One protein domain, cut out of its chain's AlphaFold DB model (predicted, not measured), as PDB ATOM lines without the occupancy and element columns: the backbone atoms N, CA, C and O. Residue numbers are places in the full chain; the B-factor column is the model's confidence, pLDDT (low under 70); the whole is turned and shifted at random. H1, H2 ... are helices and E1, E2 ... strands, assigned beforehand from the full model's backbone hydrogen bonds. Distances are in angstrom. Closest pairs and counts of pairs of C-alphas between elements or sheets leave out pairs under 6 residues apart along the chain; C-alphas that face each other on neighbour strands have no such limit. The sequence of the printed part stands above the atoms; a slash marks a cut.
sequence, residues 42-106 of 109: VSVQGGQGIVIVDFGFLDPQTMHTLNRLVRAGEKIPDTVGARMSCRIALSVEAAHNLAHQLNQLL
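Overview. This is residues 42 to 106 of the 109 residues of an uncharacterized protein of Nitrosomonas sp. APG5 (UniProt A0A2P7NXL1). Picture a narrow strip of three antiparallel strands with a helix at each end of its length: H2 stands up from one face at one end and sticks out with its residues 99 to 105, while H1 lies beyond the other end, off the sheet. Strand E2 leads out to H1, and residues 73 to 82 lead back to E3. The printed part has 65 residues, with two named helices and three named strands in the order E1, E2, H1, E3, H2; the sheet's order is E1, E2, E3, and the class is mixed, helices and strands. The whole is loose, with a radius of gyration of the C-alphas of 15.5 A, and elongated, spanning 42 by 25 by 20 A.

Along the chain. Find C-alpha 42 at (-37.018, 51.163, 92.203), where E1 begins; it holds residues 42 to 46. After a tight link, E2 takes residues 50 to 57 and covers 23.0 A from first to last C-alpha. Look next at C-alpha 60 at (-22.851, 56.048, 92.309), from which H1 runs through residues 60 to 72, 18.3 A long. E3, residues 83 to 91, is 24.3 A long. H2 follows at once with residues 92 to 105, 20.3 A long, and ends at C-alpha 105 at (-46.462, 65.097, 90.743).

Arrangement. Begin with the sheet, where E2 is the inner strand and E1 and E3 are the edge strands. E1 and E2 form a hairpin, antiparallel at 162 degrees; look for N 43 and O 54, 2.9 A apart and within hydrogen-bond range. E2 and E3 are antiparallel at 161 degrees, with N 53 and O 88 at 2.8 A and N 90 and O 51 at 2.8 A, both within hydrogen-bond range. H2 is on the sheet, over E2 and E3, at a height over the sheet of 12.1 A, and its line rises 50 degrees out of the local plane: it stands up from the sheet. This arrangement is two layers, a helix on one face of a sheet. The closest C-alphas of E2 and H2 are those of Ile 50 and Val 92, 5.6 A apart. H1 is not on the sheet, with 0 pairs of C-alphas within 10 A, and it is apart from E1 and from H2. In H1 and H2 every O i to N i+4 pair is within hydrogen-bond range.

Size, cuts and confidence. The two C-alphas farthest apart are those of Ala 72 and Glu 93, at 42.6 A. Residues 99 to 106, of which 99 to 105 belong to H2, stand free; without them the body spans 43 by 20 by 17 A. The printed part has no cut and no long link; the link from H1 to E3, 10 residues, is short but not tight. The mean pLDDT of the printed part is 93.9, and no printed residue is under 70.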
ATOM      1  N   VAL A  42     -35.746  51.840  91.956       96.19
ATOM      2  CA  VAL A  42     -37.018  51.163  92.203       96.19
ATOM      3  C   VAL A  42     -37.195  50.061  91.174       96.19
ATOM      4  O   VAL A  42     -37.029  50.294  89.977       96.19
ATOM      5  N   SER A  43     -37.558  48.872  91.641       95.62
ATOM      6  CA  SER A  43     -37.965  47.747  90.801       95.62
ATOM      7  C   SER A  43     -39.397  47.354  91.143       95.62
ATOM      8  O   SER A  43     -39.754  47.254  92.314       95.62
ATOM      9  N   VAL A  44     -40.210  47.099  90.119       96.62
ATOM     10  CA  VAL A  44     -41.617  46.711  90.266       96.62
ATOM     11  C   VAL A  44     -41.824  45.347  89.626       96.62
ATOM     12  O   VAL A  44     -41.467  45.140  88.469       96.62
ATOM     13  N   GLN A  45     -42.404  44.419  90.381       95.56
ATOM     14  CA  GLN A  45     -42.696  43.060  89.942       95.56
ATOM     15  C   GLN A  45     -44.187  42.790  90.150       95.56
ATOM     16  O   GLN A  45     -44.694  42.853  91.270       95.56
ATOM     17  N   GLY A  46     -44.904  42.515  89.062       91.69
ATOM     18  CA  GLY A  46     -46.310  42.117  89.121       91.69
ATOM     19  C   GLY A  46     -46.458  40.628  89.434       91.69
ATOM     20  O   GLY A  46     -45.712  39.806  88.905       91.69
ATOM     21  N   GLY A  47     -47.439  40.283  90.267       82.94
ATOM     22  CA  GLY A  47     -47.869  38.912  90.536       82.94
ATOM     23  C   GLY A  47     -49.394  38.777  90.494       82.94
ATOM     24  O   GLY A  47     -50.112  39.724  90.168       82.94
ATOM     25  N   GLN A  48     -49.917  37.596  90.830       85.12
ATOM     26  CA  GLN A  48     -51.365  37.383  90.916       85.12
ATOM     27  C   GLN A  48     -51.943  38.148  92.118       85.12
ATOM     28  O   GLN A  48     -51.813  37.719  93.260       85.12
ATOM     29  N   GLY A  49     -52.567  39.299  91.858       90.12
ATOM     30  CA  GLY A  49     -53.311  40.086  92.853       90.12
ATOM     31  C   GLY A  49     -52.474  41.016  93.739       90.12
ATOM     32  O   GLY A  49     -53.044  41.845  94.449       90.12
ATOM     33  N   ILE A  50     -51.144  40.941  93.658       96.38
ATOM     34  CA  ILE A  50     -50.222  41.829  94.375       96.38
ATOM     35  C   ILE A  50     -49.122  42.358  93.454       96.38
ATOM     36  O   ILE A  50     -48.724  41.712  92.484       96.38
ATOM     37  N   VAL A  51     -48.604  43.531  93.798       97.44
ATOM     38  CA  VAL A  51     -47.439  44.156  93.177       97.44
ATOM     39  C   VAL A  51     -46.350  44.271  94.232       97.44
ATOM     40  O   VAL A  51     -46.569  44.860  95.288       97.44
ATOM     41  N   ILE A  52     -45.175  43.715  93.955       97.19
ATOM     42  CA  ILE A  52     -44.001  43.875  94.810       97.19
ATOM     43  C   ILE A  52     -43.189  45.059  94.299       97.19
ATOM     44  O   ILE A  52     -42.809  45.103  93.128       97.19
ATOM     45  N   VAL A  53     -42.926  46.015  95.186       97.25
ATOM     46  CA  VAL A  53     -42.069  47.166  94.918       97.25
ATOM     47  C   VAL A  53     -40.847  47.088  95.817       97.25
ATOM     48  O   VAL A  53     -40.953  47.127  97.043       97.25
ATOM     49  N   ASP A  54     -39.692  46.990  95.177       96.56
ATOM     50  CA  ASP A  54     -38.386  47.009  95.813       96.56
ATOM     51  C   ASP A  54     -37.782  48.399  95.679       96.56
ATOM     52  O   ASP A  54     -37.569  48.888  94.569       96.56
ATOM     53  N   PHE A  55     -37.479  49.012  96.817       96.81
ATOM     54  CA  PHE A  55     -36.751  50.265  96.906       96.81
ATOM     55  C   PHE A  55     -35.331  49.966  97.351       96.81
ATOM     56  O   PHE A  55     -35.108  49.349  98.394       96.81
ATOM     57  N   GLY A  56     -34.360  50.433  96.580       95.81
ATOM     58  CA  GLY A  56     -32.956  50.229  96.880       95.81
ATOM     59  C   GLY A  56     -32.070  51.409  96.527       95.81
ATOM     60  O   GLY A  56     -32.518  52.478  96.100       95.81
ATOM     61  N   PHE A  57     -30.784  51.177  96.729       95.94
ATOM     62  CA  PHE A  57     -29.708  52.087  96.419       95.94
ATOM     63  C   PHE A  57     -28.724  51.415  95.463       95.94
ATOM     64  O   PHE A  57     -28.079  50.418  95.808       95.94
ATOM     65  N   LEU A  58     -28.608  51.974  94.264       94.19
ATOM     66  CA  LEU A  58     -27.495  51.728  93.362       94.19
ATOM     67  C   LEU A  58     -26.366  52.691  93.703       94.19
ATOM     68  O   LEU A  58     -26.559  53.909  93.746       94.19
ATOM     69  N   ASP A  59     -25.184  52.131  93.937       91.44
ATOM     70  CA  ASP A  59     -24.012  52.918  94.284       91.44
ATOM     71  C   ASP A  59     -23.582  53.834  93.112       91.44
ATOM     72  O   ASP A  59     -23.522  53.377  91.963       91.44
ATOM     73  N   PRO A  60     -23.258  55.120  93.359       90.56
ATOM     74  CA  PRO A  60     -22.851  56.048  92.309       90.56
ATOM     75  C   PRO A  60     -21.642  55.586  91.486       90.56
ATOM     76  O   PRO A  60     -21.607  55.837  90.282       90.56
ATOM     77  N   GLN A  61     -20.669  54.889  92.086       91.62
ATOM     78  CA  GLN A  61     -19.511  54.353  91.356       91.62
ATOM     79  C   GLN A  61     -19.929  53.247  90.392       91.62
ATOM     80  O   GLN A  61     -19.429  53.164  89.266       91.62
ATOM     81  N   THR A  62     -20.900  52.434  90.805       90.62
ATOM     82  CA  THR A  62     -21.494  51.404  89.951       90.62
ATOM     83  C   THR A  62     -22.204  52.045  88.758       90.62
ATOM     84  O   THR A  62     -21.951  51.671  87.614       90.62
ATOM     85  N   MET A  63     -23.003  53.090  88.996       90.38
ATOM     86  CA  MET A  63     -23.661  53.853  87.928       90.38
ATOM     87  C   MET A  63     -22.660  54.540  86.991       90.38
ATOM     88  O   MET A  63     -22.863  54.567  85.776       90.38
ATOM     89  N   HIS A  64     -21.567  55.089  87.522       92.56
ATOM     90  CA  HIS A  64     -20.527  55.717  86.712       92.56
ATOM     91  C   HIS A  64     -19.819  54.698  85.812       92.56
ATOM     92  O   HIS A  64     -19.651  54.933  84.615       92.56
ATOM     93  N   THR A  65     -19.476  53.538  86.373       92.31
ATOM     94  CA  THR A  65     -18.853  52.437  85.632       92.31
ATOM     95  C   THR A  65     -19.765  51.954  84.510       92.31
ATOM     96  O   THR A  65     -19.316  51.871  83.370       92.31
ATOM     97  N   LEU A  66     -21.054  51.729  84.786       92.56
ATOM     98  CA  LEU A  66     -22.033  51.340  83.765       92.56
ATOM     99  C   LEU A  66     -22.118  52.360  82.628       92.56
ATOM    100  O   LEU A  66     -22.023  51.991  81.461       92.56
ATOM    101  N   ASN A  67     -22.228  53.649  82.956       92.50
ATOM    102  CA  ASN A  67     -22.269  54.707  81.949       92.50
ATOM    103  C   ASN A  67     -21.000  54.746  81.087       92.50
ATOM    104  O   ASN A  67     -21.086  54.998  79.886       92.50
ATOM    105  N   ARG A  68     -19.824  54.499  81.680       95.44
ATOM    106  CA  ARG A  68     -18.560  54.413  80.938       95.44
ATOM    107  C   ARG A  68     -18.565  53.230  79.971       95.44
ATOM    108  O   ARG A  68     -18.246  53.435  78.807       95.44
ATOM    109  N   LEU A  69     -18.955  52.038  80.433       94.62
ATOM    110  CA  LEU A  69     -19.023  50.830  79.600       94.62
ATOM    111  C   LEU A  69     -19.970  51.027  78.408       94.62
ATOM    112  O   LEU A  69     -19.590  50.754  77.272       94.62
ATOM    113  N   VAL A  70     -21.157  51.599  78.651       93.25
ATOM    114  CA  VAL A  70     -22.136  51.937  77.602       93.25
ATOM    115  C   VAL A  70     -21.529  52.880  76.563       93.25
ATOM    116  O   VAL A  70     -21.642  52.638  75.365       93.25
ATOM    117  N   ARG A  71     -20.859  53.953  77.005       94.81
ATOM    118  CA  ARG A  71     -20.230  54.936  76.105       94.81
ATOM    119  C   ARG A  71     -19.054  54.361  75.319       94.81
ATOM    120  O   ARG A  71     -18.809  54.811  74.206       94.81
ATOM    121  N   ALA A  72     -18.336  53.398  75.892       95.25
ATOM    122  CA  ALA A  72     -17.212  52.722  75.255       95.25
ATOM    123  C   ALA A  72     -17.642  51.591  74.300       95.25
ATOM    124  O   ALA A  72     -16.799  51.049  73.591       95.25
ATOM    125  N   GLY A  73     -18.933  51.227  74.265       93.19
ATOM    126  CA  GLY A  73     -19.416  50.073  73.499       93.19
ATOM    127  C   GLY A  73     -18.919  48.733  74.054       93.19
ATOM    128  O   GLY A  73     -18.869  47.740  73.330       93.19
ATOM    129  N   GLU A  74     -18.519  48.709  75.326       95.31
ATOM    130  CA  GLU A  74     -18.014  47.519  76.002       95.31
ATOM    131  C   GLU A  74     -19.160  46.640  76.516       95.31
ATOM    132  O   GLU A  74     -20.304  47.077  76.675       95.31
ATOM    133  N   LYS A  75     -18.847  45.371  76.814       92.38
ATOM    134  CA  LYS A  75     -19.825  44.443  77.380       92.38
ATOM    135  C   LYS A  75     -20.288  44.941  78.752       92.38
ATOM    136  O   LYS A  75     -19.497  45.079  79.683       92.38
ATOM    137  N   ILE A  76     -21.592  45.145  78.879       93.69
ATOM    138  CA  ILE A  76     -22.246  45.492  80.140       93.69
ATOM    139  C   ILE A  76     -22.461  44.197  80.944       93.69
ATOM    140  O   ILE A  76     -22.794  43.172  80.343       93.69
ATOM    141  N   PRO A  77     -22.259  44.198  82.275       89.44
ATOM    142  CA  PRO A  77     -22.595  43.052  83.113       89.44
ATOM    143  C   PRO A  77     -24.074  42.679  82.989       89.44
ATOM    144  O   PRO A  77     -24.932  43.560  82.983       89.44
ATOM    145  N   ASP A  78     -24.370  41.379  82.977       90.25
ATOM    146  CA  ASP A  78     -25.753  40.884  82.927       90.25
ATOM    147  C   ASP A  78     -26.528  41.227  84.215       90.25
ATOM    148  O   ASP A  78     -27.744  41.408  84.190       90.25
ATOM    149  N   THR A  79     -25.811  41.369  85.337       89.50
ATOM    150  CA  THR A  79     -26.380  41.694  86.650       89.50
ATOM    151  C   THR A  79     -25.513  42.708  87.382       89.50
ATOM    152  O   THR A  79     -24.283  42.644  87.355       89.50
ATOM    153  N   VAL A  80     -26.171  43.615  88.101       90.69
ATOM    154  CA  VAL A  80     -25.541  44.615  88.960       90.69
ATOM    155  C   VAL A  80     -26.170  44.542  90.345       90.69
ATOM    156  O   VAL A  80     -27.391  44.495  90.478       90.69
ATOM    157  N   GLY A  81     -25.337  44.524  91.383       90.00
ATOM    158  CA  GLY A  81     -25.807  44.526  92.764       90.00
ATOM    159  C   GLY A  81     -26.354  45.893  93.176       90.00
ATOM    160  O   GLY A  81     -25.689  46.913  93.001       90.00
ATOM    161  N   ALA A  82     -27.538  45.898  93.784       93.19
ATOM    162  CA  ALA A  82     -28.098  47.043  94.497       93.19
ATOM    163  C   ALA A  82     -28.265  46.696  95.982       93.19
ATOM    164  O   ALA A  82     -28.428  45.528  96.345       93.19
ATOM    165  N   ARG A  83     -28.247  47.704  96.857       95.06
ATOM    166  CA  ARG A  83     -28.560  47.530  98.284       95.06
ATOM    167  C   ARG A  83     -30.059  47.737  98.488       95.06
ATOM    168  O   ARG A  83     -30.566  48.786  98.113       95.06
ATOM    169  N   MET A  84     -30.766  46.767  99.065       95.06
ATOM    170  CA  MET A  84     -32.198  46.906  99.362       95.06
ATOM    171  C   MET A  84     -32.409  47.826 100.570       95.06
ATOM    172  O   MET A  84     -31.795  47.608 101.613       95.06
ATOM    173  N   SER A  85     -33.290  48.816 100.435       94.44
ATOM    174  CA  SER A  85     -33.738  49.687 101.528       94.44
ATOM    175  C   SER A  85     -35.034  49.154 102.138       94.44
ATOM    176  O   SER A  85     -35.111  48.954 103.346       94.44
ATOM    177  N   CYS A  86     -36.051  48.887 101.311       94.00
ATOM    178  CA  CYS A  86     -37.304  48.275 101.753       94.00
ATOM    179  C   CYS A  86     -38.031  47.553 100.612       94.00
ATOM    180  O   CYS A  86     -37.830  47.848  99.435       94.00
ATOM    181  N   ARG A  87     -38.909  46.619 100.991       94.94
ATOM    182  CA  ARG A  87     -39.831  45.923 100.092       94.94
ATOM    183  C   ARG A  87     -41.258  46.175 100.550       94.94
ATOM    184  O   ARG A  87     -41.571  45.962 101.720       94.94
ATOM    185  N   ILE A  88     -42.115  46.588  99.626       95.12
ATOM    186  CA  ILE A  88     -43.538  46.811  99.875       95.12
ATOM    187  C   ILE A  88     -44.348  45.885  98.971       95.12
ATOM    188  O   ILE A  88     -44.126  45.837  97.764       95.12
ATOM    189  N   ALA A  89     -45.304  45.165  99.557       96.50
ATOM    190  CA  ALA A  89     -46.348  44.476  98.812       96.50
ATOM    191  C   ALA A  89     -47.581  45.382  98.741       96.50
ATOM    192  O   ALA A  89     -48.121  45.792  99.767       96.50
ATOM    193  N   LEU A  90     -48.011  45.706  97.529       97.38
ATOM    194  CA  LEU A  90     -49.188  46.516  97.252       97.38
ATOM    195  C   LEU A  90     -50.296  45.634  96.685       97.38
ATOM    196  O   LEU A  90     -50.029  44.716  95.908       97.38
ATOM    197  N   SER A  91     -51.549  45.950  97.008       97.00
ATOM    198  CA  SER A  91     -52.661  45.491  96.176       97.00
ATOM    199  C   SER A  91     -52.570  46.147  94.795       97.00
ATOM    200  O   SER A  91     -51.985  47.223  94.635       97.00
ATOM    201  N   VAL A  92     -53.177  45.521  93.788       95.19
ATOM    202  CA  VAL A  92     -53.228  46.084  92.428       95.19
ATOM    203  C   VAL A  92     -53.879  47.474  92.421       95.19
ATOM    204  O   VAL A  92     -53.387  48.386  91.762       95.19
ATOM    205  N   GLU A  93     -54.936  47.675  93.209       95.56
ATOM    206  CA  GLU A  93     -55.599  48.976  93.345       95.56
ATOM    207  C   GLU A  93     -54.673  50.039  93.958       95.56
ATOM    208  O   GLU A  93     -54.552  51.144  93.424       95.56
ATOM    209  N   ALA A  94     -53.954  49.700  95.034       96.44
ATOM    210  CA  ALA A  94     -52.993  50.613  95.647       96.44
ATOM    211  C   ALA A  94     -51.866  50.988  94.670       96.44
ATOM    212  O   ALA A  94     -51.452  52.147  94.627       96.44
ATOM    213  N   ALA A  95     -51.411  50.041  93.843       96.31
ATOM    214  CA  ALA A  95     -50.419  50.301  92.803       96.31
ATOM    215  C   ALA A  95     -50.943  51.263  91.720       96.31
ATOM    216  O   ALA A  95     -50.226  52.188  91.332       96.31
ATOM    217  N   HIS A  96     -52.195  51.111  91.270       95.75
ATOM    218  CA  HIS A  96     -52.819  52.051  90.332       95.75
ATOM    219  C   HIS A  96     -52.936  53.461  90.915       95.75
ATOM    220  O   HIS A  96     -52.570  54.435  90.252       95.75
ATOM    221  N   ASN A  97     -53.388  53.573  92.165       95.56
ATOM    222  CA  ASN A  97     -53.502  54.856  92.851       95.56
ATOM    223  C   ASN A  97     -52.135  55.533  93.009       95.56
ATOM    224  O   ASN A  97     -52.008  56.727  92.737       95.56
ATOM    225  N   LEU A  98     -51.098  54.770  93.370       95.94
ATOM    226  CA  LEU A  98     -49.730  55.276  93.448       95.94
ATOM    227  C   LEU A  98     -49.235  55.778  92.084       95.94
ATOM    228  O   LEU A  98     -48.719  56.890  91.996       95.94
ATOM    229  N   ALA A  99     -49.430  55.005  91.012       95.44
ATOM    230  CA  ALA A  99     -49.042  55.417  89.663       95.44
ATOM    231  C   ALA A  99     -49.747  56.717  89.239       95.44
ATOM    232  O   ALA A  99     -49.117  57.621  88.690       95.44
ATOM    233  N   HIS A 100     -51.041  56.847  89.540       95.38
ATOM    234  CA  HIS A 100     -51.801  58.060  89.255       95.38
ATOM    235  C   HIS A 100     -51.288  59.276  90.043       95.38
ATOM    236  O   HIS A 100     -51.146  60.355  89.470       95.38
ATOM    237  N   GLN A 101     -50.972  59.116  91.331       94.38
ATOM    238  CA  GLN A 101     -50.400  60.188  92.155       94.38
ATOM    239  C   GLN A 101     -49.013  60.610  91.654       94.38
ATOM    240  O   GLN A 101     -48.748  61.802  91.514       94.38
ATOM    241  N   LEU A 102     -48.145  59.654  91.306       95.56
ATOM    242  CA  LEU A 102     -46.826  59.950  90.740       95.56
ATOM    243  C   LEU A 102     -46.938  60.717  89.417       95.56
ATOM    244  O   LEU A 102     -46.236  61.705  89.227       95.56
ATOM    245  N   ASN A 103     -47.863  60.325  88.539       94.81
ATOM    246  CA  ASN A 103     -48.093  61.014  87.266       94.81
ATOM    247  C   ASN A 103     -48.619  62.449  87.426       94.81
ATOM    248  O   ASN A 103     -48.462  63.254  86.513       94.81
ATOM    249  N   GLN A 104     -49.258  62.773  88.553       93.94
ATOM    250  CA  GLN A 104     -49.688  64.139  88.864       93.94
ATOM    251  C   GLN A 104     -48.554  65.003  89.428       93.94
ATOM    252  O   GLN A 104     -48.565  66.216  89.237       93.94
ATOM    253  N   LEU A 105     -47.591  64.394  90.126       95.19
ATOM    254  CA  LEU A 105     -46.462  65.097  90.743       95.19
ATOM    255  C   LEU A 105     -45.289  65.301  89.785       95.19
ATOM    256  O   LEU A 105     -44.583  66.306  89.867       95.19
ATOM    257  N   LEU A 106     -45.042  64.329  88.909       93.25
ATOM    258  CA  LEU A 106     -43.929  64.370  87.972       93.25
ATOM    259  C   LEU A 106     -44.316  65.192  86.735       93.25
ATOM    260  O   LEU A 106     -45.428  65.045  86.224       93.25
TER     261      LEU A 106